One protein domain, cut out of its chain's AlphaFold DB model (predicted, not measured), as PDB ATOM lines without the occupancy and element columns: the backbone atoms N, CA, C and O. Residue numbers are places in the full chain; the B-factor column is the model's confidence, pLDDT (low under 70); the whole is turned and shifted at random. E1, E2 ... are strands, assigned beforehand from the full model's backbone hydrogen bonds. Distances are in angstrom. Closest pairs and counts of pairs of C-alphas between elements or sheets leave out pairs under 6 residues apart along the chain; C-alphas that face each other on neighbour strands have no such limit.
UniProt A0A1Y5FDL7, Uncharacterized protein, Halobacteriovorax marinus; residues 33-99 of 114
ATOM      1  N   CYS A  33     -52.513 -24.769 -31.706       95.00
ATOM      2  CA  CYS A  33     -51.480 -25.639 -31.164       95.00
ATOM      3  C   CYS A  33     -51.177 -26.812 -32.093       95.00
ATOM      4  O   CYS A  33     -52.043 -27.313 -32.810       95.00
ATOM      5  N   VAL A  34     -49.915 -27.225 -32.089       94.81
ATOM      6  CA  VAL A  34     -49.347 -28.201 -33.013       94.81
ATOM      7  C   VAL A  34     -48.529 -29.207 -32.220       94.81
ATOM      8  O   VAL A  34     -47.609 -28.817 -31.510       94.81
ATOM      9  N   VAL A  35     -48.826 -30.496 -32.348       94.69
ATOM     10  CA  VAL A  35     -48.015 -31.572 -31.764       94.69
ATOM     11  C   VAL A  35     -47.069 -32.144 -32.809       94.69
ATOM     12  O   VAL A  35     -47.483 -32.445 -33.933       94.69
ATOM     13  N   GLU A  36     -45.805 -32.306 -32.442       92.25
ATOM     14  CA  GLU A  36     -44.833 -33.049 -33.238       92.25
ATOM     15  C   GLU A  36     -44.974 -34.553 -32.966       92.25
ATOM     16  O   GLU A  36     -45.101 -34.985 -31.823       92.25
ATOM     17  N   LYS A  37     -44.972 -35.373 -34.015       89.50
ATOM     18  CA  LYS A  37     -45.039 -36.834 -33.920       89.50
ATOM     19  C   LYS A  37     -43.954 -37.459 -34.777       89.50
ATOM     20  O   LYS A  37     -43.777 -37.074 -35.932       89.50
ATOM     21  N   GLN A  38     -43.267 -38.455 -34.233       86.75
ATOM     22  CA  GLN A  38     -42.319 -39.248 -35.006       86.75
ATOM     23  C   GLN A  38     -43.064 -40.333 -35.790       86.75
ATOM     24  O   GLN A  38     -43.909 -41.033 -35.235       86.75
ATOM     25  N   ASN A  39     -42.770 -40.459 -37.086       76.69
ATOM     26  CA  ASN A  39     -43.476 -41.379 -37.990       76.69
ATOM     27  C   ASN A  39     -42.673 -42.648 -38.342       76.69
ATOM     28  O   ASN A  39     -43.221 -43.577 -38.919       76.69
ATOM     29  N   ASN A  40     -41.380 -42.692 -38.001       68.94
ATOM     30  CA  ASN A  40     -40.470 -43.762 -38.436       68.94
ATOM     31  C   ASN A  40     -40.214 -44.856 -37.393       68.94
ATOM     32  O   ASN A  40     -39.517 -45.820 -37.702       68.94
ATOM     33  N   TYR A  41     -40.741 -44.727 -36.175       61.06
ATOM     34  CA  TYR A  41     -40.618 -45.788 -35.178       61.06
ATOM     35  C   TYR A  41     -41.714 -46.820 -35.403       61.06
ATOM     36  O   TYR A  41     -42.872 -46.469 -35.640       61.06
ATOM     37  N   ALA A  42     -41.322 -48.093 -35.365       56.66
ATOM     38  CA  ALA A  42     -42.236 -49.207 -35.513       56.66
ATOM     39  C   ALA A  42     -43.441 -49.020 -34.576       56.66
ATOM     40  O   ALA A  42     -43.306 -48.527 -33.455       56.66
ATOM     41  N   SER A  43     -44.628 -49.338 -35.097       58.19
ATOM     42  CA  SER A  43     -45.956 -48.895 -34.636       58.19
ATOM     43  C   SER A  43     -46.252 -49.037 -33.135       58.19
ATOM     44  O   SER A  43     -47.198 -48.409 -32.655       58.19
ATOM     45  N   TYR A  44     -45.447 -49.815 -32.407       55.88
ATOM     46  CA  TYR A  44     -45.516 -50.048 -30.970       55.88
ATOM     47  C   TYR A  44     -44.923 -48.921 -30.097       55.88
ATOM     48  O   TYR A  44     -45.263 -48.860 -28.920       55.88
ATOM     49  N   VAL A  45     -44.115 -47.988 -30.631       56.47
ATOM     50  CA  VAL A  45     -43.606 -46.820 -29.868       56.47
ATOM     51  C   VAL A  45     -43.880 -45.503 -30.601       56.47
ATOM     52  O   VAL A  45     -42.979 -44.827 -31.095       56.47
ATOM     53  N   LYS A  46     -45.149 -45.091 -30.672       59.47
ATOM     54  CA  LYS A  46     -45.487 -43.724 -31.102       59.47
ATOM     55  C   LYS A  46     -45.114 -42.740 -29.991       59.47
ATOM     56  O   LYS A  46     -45.913 -42.491 -29.093       59.47
ATOM     57  N   GLN A  47     -43.912 -42.170 -30.048       66.62
ATOM     58  CA  GLN A  47     -43.532 -41.079 -29.151       66.62
ATOM     59  C   GLN A  47     -44.224 -39.783 -29.588       66.62
ATOM     60  O   GLN A  47     -44.029 -39.293 -30.706       66.62
ATOM     61  N   SER A  48     -45.061 -39.236 -28.703       75.50
ATOM     62  CA  SER A  48     -45.571 -37.876 -28.862       75.50
ATOM     63  C   SER A  48     -44.441 -36.910 -28.534       75.50
ATOM     64  O   SER A  48     -43.910 -36.923 -27.426       75.50
ATOM     65  N   GLY A  49     -44.062 -36.101 -29.514       85.12
ATOM     66  CA  GLY A  49     -43.087 -35.040 -29.357       85.12
ATOM     67  C   GLY A  49     -43.683 -33.801 -28.684       85.12
ATOM     68  O   GLY A  49     -44.808 -33.832 -28.164       85.12
ATOM     69  N   PRO A  50     -42.931 -32.692 -28.684       92.06
ATOM     70  CA  PRO A  50     -43.353 -31.448 -28.060       92.06
ATOM     71  C   PRO A  50     -44.634 -30.877 -28.683       92.06
ATOM     72  O   PRO A  50     -44.908 -31.036 -29.876       92.06
ATOM     73  N   ILE A  51     -45.401 -30.165 -27.857       95.12
ATOM     74  CA  ILE A  51     -46.551 -29.375 -28.294       95.12
ATOM     75  C   ILE A  51     -46.118 -27.916 -28.400       95.12
ATOM     76  O   ILE A  51     -45.621 -27.337 -27.437       95.12
ATOM     77  N   TYR A  52     -46.364 -27.312 -29.551       95.94
ATOM     78  CA  TYR A  52     -46.124 -25.905 -29.827       95.94
ATOM     79  C   TYR A  52     -47.438 -25.130 -29.847       95.94
ATOM     80  O   TYR A  52     -48.450 -25.641 -30.317       95.94
ATOM     81  N   LYS A  53     -47.403 -23.874 -29.417       96.50
ATOM     82  CA  LYS A  53     -48.454 -22.877 -29.618       96.50
ATOM     83  C   LYS A  53     -47.943 -21.804 -30.564       96.50
ATOM     84  O   LYS A  53     -46.828 -21.315 -30.394       96.50
ATOM     85  N   ILE A  54     -48.753 -21.436 -31.549       96.81
ATOM     86  CA  ILE A  54     -48.479 -20.304 -32.434       96.81
ATOM     87  C   ILE A  54     -49.058 -19.059 -31.773       96.81
ATOM     88  O   ILE A  54     -50.265 -18.840 -31.803       96.81
ATOM     89  N   ASP A  55     -48.207 -18.252 -31.154       95.94
ATOM     90  CA  ASP A  55     -48.642 -17.085 -30.388       95.94
ATOM     91  C   ASP A  55     -49.047 -15.929 -31.303       95.94
ATOM     92  O   ASP A  55     -50.070 -15.287 -31.082       95.94
ATOM     93  N   SER A  56     -48.253 -15.655 -32.341       95.44
ATOM     94  CA  SER A  56     -48.550 -14.597 -33.310       95.44
ATOM     95  C   SER A  56     -47.833 -14.790 -34.642       95.44
ATOM     96  O   SER A  56     -46.822 -15.491 -34.740       95.44
ATOM     97  N   ASP A  57     -48.371 -14.154 -35.682       93.75
ATOM     98  CA  ASP A  57     -47.747 -14.054 -36.999       93.75
ATOM     99  C   ASP A  57     -46.849 -12.812 -37.052       93.75
ATOM    100  O   ASP A  57     -47.281 -11.707 -36.739       93.75
ATOM    101  N   GLN A  58     -45.590 -13.010 -37.432       92.88
ATOM    102  CA  GLN A  58     -44.552 -11.988 -37.584       92.88
ATOM    103  C   GLN A  58     -44.065 -11.960 -39.044       92.88
ATOM    104  O   GLN A  58     -42.867 -12.028 -39.345       92.88
ATOM    105  N   GLY A  59     -45.010 -11.963 -39.986       88.62
ATOM    106  CA  GLY A  59     -44.766 -11.868 -41.424       88.62
ATOM    107  C   GLY A  59     -44.185 -13.152 -42.018       88.62
ATOM    108  O   GLY A  59     -44.912 -13.966 -42.588       88.62
ATOM    109  N   LYS A  60     -42.862 -13.340 -41.928       90.31
ATOM    110  CA  LYS A  60     -42.161 -14.551 -42.420       90.31
ATOM    111  C   LYS A  60     -42.015 -15.634 -41.348       90.31
ATOM    112  O   LYS A  60     -41.704 -16.786 -41.666       90.31
ATOM    113  N   ASN A  61     -42.243 -15.265 -40.092       94.62
ATOM    114  CA  ASN A  61     -42.056 -16.124 -38.934       94.62
ATOM    115  C   ASN A  61     -43.328 -16.192 -38.091       94.62
ATOM    116  O   ASN A  61     -44.169 -15.305 -38.144       94.62
ATOM    117  N   PHE A  62     -43.425 -17.228 -37.274       95.56
ATOM    118  CA  PHE A  62     -44.327 -17.318 -36.144       95.56
ATOM    119  C   PHE A  62     -43.563 -17.091 -34.855       95.56
ATOM    120  O   PHE A  62     -42.468 -17.628 -34.680       95.56
ATOM    121  N   LYS A  63     -44.171 -16.347 -33.935       97.19
ATOM    122  CA  LYS A  63     -43.804 -16.394 -32.524       97.19
ATOM    123  C   LYS A  63     -44.384 -17.677 -31.938       97.19
ATOM    124  O   LYS A  63     -45.574 -17.929 -32.128       97.19
ATOM    125  N   VAL A  64     -43.558 -18.494 -31.290       97.12
ATOM    126  CA  VAL A  64     -44.001 -19.796 -30.784       97.12
ATOM    127  C   VAL A  64     -43.623 -20.016 -29.328       97.12
ATOM    128  O   VAL A  64     -42.550 -19.605 -28.878       97.12
ATOM    129  N   SER A  65     -44.479 -20.753 -28.633       96.69
ATOM    130  CA  SER A  65     -44.238 -21.270 -27.289       96.69
ATOM    131  C   SER A  65     -44.339 -22.794 -27.285       96.69
ATOM    132  O   SER A  65     -44.982 -23.374 -28.155       96.69
ATOM    133  N   ILE A  66     -43.696 -23.455 -26.329       96.06
ATOM    134  CA  ILE A  66     -43.721 -24.905 -26.133       96.06
ATOM    135  C   ILE A  66     -44.440 -25.242 -24.828       96.06
ATOM    136  O   ILE A  66     -44.308 -24.525 -23.837       96.06
ATOM    137  N   TRP A  67     -45.210 -26.324 -24.832       94.56
ATOM    138  CA  TRP A  67     -45.855 -26.851 -23.639       94.56
ATOM    139  C   TRP A  67     -44.866 -27.659 -22.805       94.56
ATOM    140  O   TRP A  67     -44.324 -28.658 -23.281       94.56
ATOM    141  N   HIS A  68     -44.647 -27.251 -21.558       89.56
ATOM    142  CA  HIS A  68     -43.785 -27.962 -20.620       89.56
ATOM    143  C   HIS A  68     -44.247 -27.729 -19.179       89.56
ATOM    144  O   HIS A  68     -44.554 -26.599 -18.805       89.56
ATOM    145  N   ASN A  69     -44.308 -28.789 -18.366       87.12
ATOM    146  CA  ASN A  69     -44.702 -28.736 -16.949       87.12
ATOM    147  C   ASN A  69     -45.950 -27.877 -16.680       87.12
ATOM    148  O   ASN A  69     -45.945 -26.996 -15.826       87.12
ATOM    149  N   HIS A  70     -47.027 -28.124 -17.429       86.75
ATOM    150  CA  HIS A  70     -48.291 -27.388 -17.305       86.75
ATOM    151  C   HIS A  70     -48.195 -25.879 -17.601       86.75
ATOM    152  O   HIS A  70     -49.050 -25.102 -17.175       86.75
ATOM    153  N   SER A  71     -47.174 -25.452 -18.342       88.69
ATOM    154  CA  SER A  71     -46.932 -24.050 -18.670       88.69
ATOM    155  C   SER A  71     -46.496 -23.873 -20.128       88.69
ATOM    156  O   SER A  71     -45.962 -24.789 -20.758       88.69
ATOM    157  N   TRP A  72     -46.746 -22.682 -20.676       92.31
ATOM    158  CA  TRP A  72     -46.258 -22.289 -21.996       92.31
ATOM    159  C   TRP A  72     -44.938 -21.542 -21.846       92.31
ATOM    160  O   TRP A  72     -44.902 -20.464 -21.255       92.31
ATOM    161  N   LEU A  73     -43.868 -22.096 -22.409       93.75
ATOM    162  CA  LEU A  73     -42.544 -21.485 -22.412       93.75
ATOM    163  C   LEU A  73     -42.254 -20.893 -23.787       93.75
ATOM    164  O   LEU A  73     -42.345 -21.589 -24.797       93.75
ATOM    165  N   TYR A  74     -41.881 -19.620 -23.849       95.19
ATOM    166  CA  TYR A  74     -41.540 -18.985 -25.119       95.19
ATOM    167  C   TYR A  74     -40.293 -19.627 -25.753       95.19
ATOM    168  O   TYR A  74     -39.270 -19.791 -25.094       95.19
ATOM    169  N   GLN A  75     -40.365 -19.969 -27.043       95.50
ATOM    170  CA  GLN A  75     -39.308 -20.682 -27.782       95.50
ATOM    171  C   GLN A  75     -38.703 -19.857 -28.931       95.50
ATOM    172  O   GLN A  75     -37.897 -20.361 -29.716       95.50
ATOM    173  N   GLY A  76     -39.078 -18.585 -29.065       95.19
ATOM    174  CA  GLY A  76     -38.536 -17.712 -30.106       95.19
ATOM    175  C   GLY A  76     -39.402 -17.616 -31.364       95.19
ATOM    176  O   GLY A  76     -40.591 -17.943 -31.382       95.19
ATOM    177  N   LEU A  77     -38.769 -17.147 -32.441       96.38
ATOM    178  CA  LEU A  77     -39.363 -17.054 -33.771       96.38
ATOM    179  C   LEU A  77     -39.022 -18.304 -34.594       96.38
ATOM    180  O   LEU A  77     -37.858 -18.698 -34.682       96.38
ATOM    181  N   LYS A  78     -40.014 -18.907 -35.251       94.69
ATOM    182  CA  LYS A  78     -39.824 -20.009 -36.211       94.69
ATOM    183  C   LYS A  78     -40.332 -19.596 -37.579       94.69
ATOM    184  O   LYS A  78     -41.359 -18.941 -37.687       94.69
ATOM    185  N   ARG A  79     -39.655 -20.007 -38.649       93.69
ATOM    186  CA  ARG A  79     -40.133 -19.746 -40.018       93.69
ATOM    187  C   ARG A  79     -41.501 -20.398 -40.241       93.69
ATOM    188  O   ARG A  79     -41.762 -21.476 -39.716       93.69
ATOM    189  N   LYS A  80     -42.347 -19.803 -41.087       90.62
ATOM    190  CA  LYS A  80     -43.691 -20.342 -41.405       90.62
ATOM    191  C   LYS A  80     -43.701 -21.775 -41.953       90.62
ATOM    192  O   LYS A  80     -44.719 -22.458 -41.858       90.62
ATOM    193  N   ASN A  81     -42.579 -22.233 -42.509       90.75
ATOM    194  CA  ASN A  81     -42.383 -23.591 -43.018       90.75
ATOM    195  C   ASN A  81     -41.799 -24.574 -41.984       90.75
ATOM    196  O   ASN A  81     -41.545 -25.721 -42.337       90.75
ATOM    197  N   TYR A  82     -41.562 -24.145 -40.741       91.50
ATOM    198  CA  TYR A  82     -41.013 -24.999 -39.684       91.50
ATOM    199  C   TYR A  82     -41.915 -26.210 -39.422       91.50
ATOM    200  O   TYR A  82     -41.432 -27.339 -39.425       91.50
ATOM    201  N   PHE A  83     -43.227 -25.975 -39.333       91.94
ATOM    202  CA  PHE A  83     -44.267 -26.985 -39.110       91.94
ATOM    203  C   PHE A  83     -44.697 -27.725 -40.389       91.94
ATOM    204  O   PHE A  83     -45.855 -28.114 -40.535       91.94
ATOM    205  N   LYS A  84     -43.790 -27.862 -41.362       91.31
ATOM    206  CA  LYS A  84     -44.026 -28.664 -42.566       91.31
ATOM    207  C   LYS A  84     -43.634 -30.110 -42.284       91.31
ATOM    208  O   LYS A  84     -42.522 -30.357 -41.815       91.31
ATOM    209  N   ASP A  85     -44.519 -31.038 -42.628       90.56
ATOM    210  CA  ASP A  85     -44.272 -32.471 -42.471       90.56
ATOM    211  C   ASP A  85     -43.012 -32.917 -43.227       90.56
ATOM    212  O   ASP A  85     -42.684 -32.427 -44.315       90.56
ATOM    213  N   ARG A  86     -42.306 -33.867 -42.624       88.25
ATOM    214  CA  ARG A  86     -41.079 -34.497 -43.114       88.25
ATOM    215  C   ARG A  86     -41.244 -36.009 -43.030       88.25
ATOM    216  O   ARG A  86     -42.127 -36.507 -42.343       88.25
ATOM    217  N   LYS A  87     -40.342 -36.753 -43.677       85.81
ATOM    218  CA  LYS A  87     -40.374 -38.227 -43.676       85.81
ATOM    219  C   LYS A  87     -40.456 -38.811 -42.257       85.81
ATOM    220  O   LYS A  87     -41.241 -39.715 -42.020       85.81
ATOM    221  N   THR A  88     -39.677 -38.258 -41.328       84.31
ATOM    222  CA  THR A  88     -39.544 -38.733 -39.943       84.31
ATOM    223  C   THR A  88     -40.457 -38.025 -38.941       84.31
ATOM    224  O   THR A  88     -40.679 -38.570 -37.863       84.31
ATOM    225  N   LEU A  89     -40.949 -36.822 -39.260       87.50
ATOM    226  CA  LEU A  89     -41.610 -35.912 -38.321       87.50
ATOM    227  C   LEU A  89     -42.859 -35.314 -38.958       87.50
ATOM    228  O   LEU A  89     -42.782 -34.684 -40.010       87.50
ATOM    229  N   VAL A  90     -43.995 -35.480 -38.295       91.06
ATOM    230  CA  VAL A  90     -45.294 -34.976 -38.741       91.06
ATOM    231  C   VAL A  90     -45.841 -34.021 -37.689       91.06
ATOM    232  O   VAL A  90     -45.710 -34.265 -36.491       91.06
ATOM    233  N   TYR A  91     -46.465 -32.937 -38.138       92.50
ATOM    234  CA  TYR A  91     -47.008 -31.889 -37.282       92.50
ATOM    235  C   TYR A  91     -48.530 -31.897 -37.348       92.50
ATOM    236  O   TYR A  91     -49.099 -31.578 -38.384       92.50
ATOM    237  N   ASN A  92     -49.225 -32.189 -36.256       92.38
ATOM    238  CA  ASN A  92     -50.689 -32.236 -36.268       92.38
ATOM    239  C   ASN A  92     -51.290 -31.117 -35.429       92.38
ATOM    240  O   ASN A  92     -50.812 -30.843 -34.333       92.38
ATOM    241  N   GLY A  93     -52.355 -30.491 -35.933       93.19
ATOM    242  CA  GLY A  93     -53.136 -29.536 -35.152       93.19
ATOM    243  C   GLY A  93     -53.823 -30.240 -33.986       93.19
ATOM    244  O   GLY A  93     -54.361 -31.335 -34.158       93.19
ATOM    245  N   ILE A  94     -53.784 -29.628 -32.808       94.00
ATOM    246  CA  ILE A  94     -54.446 -30.122 -31.600       94.00
ATOM    247  C   ILE A  94     -55.065 -28.967 -30.816       94.00
ATOM    248  O   ILE A  94     -54.711 -27.802 -31.008       94.00
ATOM    249  N   ASN A  95     -55.953 -29.305 -29.883       92.75
ATOM    250  CA  ASN A  95     -56.400 -28.353 -28.876       92.75
ATOM    251  C   ASN A  95     -55.213 -27.931 -28.008       92.75
ATOM    252  O   ASN A  95     -54.409 -28.769 -27.593       92.75
ATOM    253  N   CYS A  96     -55.101 -26.632 -27.740       91.12
ATOM    254  CA  CYS A  96     -54.064 -26.128 -26.857       91.12
ATOM    255  C   CYS A  96     -54.284 -26.664 -25.441       91.12
ATOM    256  O   CYS A  96     -55.355 -26.415 -24.884       91.12
ATOM    257  N   PRO A  97     -53.306 -27.374 -24.852       89.69
ATOM    258  CA  PRO A  97     -53.411 -27.779 -23.464       89.69
ATOM    259  C   PRO A  97     -53.534 -26.549 -22.564       89.69
ATOM    260  O   PRO A  97     -52.899 -25.509 -22.785       89.69
ATOM    261  N   ASP A  98     -54.367 -26.685 -21.543       83.62
ATOM    262  CA  ASP A  98     -54.476 -25.746 -20.451       83.62
ATOM    263  C   ASP A  98     -53.852 -26.344 -19.191       83.62
ATOM    264  O   ASP A  98     -54.071 -27.488 -18.818       83.62
ATOM    265  N   GLY A  99     -52.997 -25.567 -18.533       65.31
ATOM    266  CA  GLY A  99     -52.235 -26.082 -17.394       65.31
ATOM    267  C   GLY A  99     -53.084 -26.176 -16.156       65.31
ATOM    268  O   GLY A  99     -52.966 -27.129 -15.396       65.31
TER     269      GLY A  99
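This is residues 33 to 99 of the 114 residues of an uncharacterized protein of Halobacteriovorax marinus (UniProt A0A1Y5FDL7). One strongly twisted antiparallel sheet, ordered E4 E3 E2 E1 E5, makes the body; the link after E4 runs from one edge strand to the other. The printed part has 67 residues, all strand in class, with five strands, E1 to E5 along the chain, and no named helix. It is compact, radius of gyration of the C-alphas 12.5 A, spanning 37 by 28 by 17 A.

E2, residues 48 to 58, measures 27.3 A and bends by 62 degrees at residue 55. E3 is residues 61 to 68, 21.9 A. E4, residues 71 to 79, 22.8 A, bends by 60 degrees at residue 76. E1, residues 33 to 38, begins at C-alpha 33 (-51.480, -25.639, -31.164). E5, residues 89 to 94, ends at C-alpha 94 (-54.446, -30.122, -31.600).

E1 to E4 form a meander, each strand the antiparallel neighbour of the one before, in three hairpins. Within hydrogen-bond range are N 53 and O 65 of E2 and E3, 2.8 A; N 62 and O 78 of E3 and E4, 2.7 A; N 34 and O 52 of E1 and E2, 2.8 A; and N 35 and O 92 of E1 and E5, 2.8 A. E4 and E5 are apart.

The C-alphas farthest apart, of Tyr 44 and Gly 59, are 39.6 A apart. The printed part has no cut and no long link. Residues 40 to 47 and 99 have pLDDT under 70.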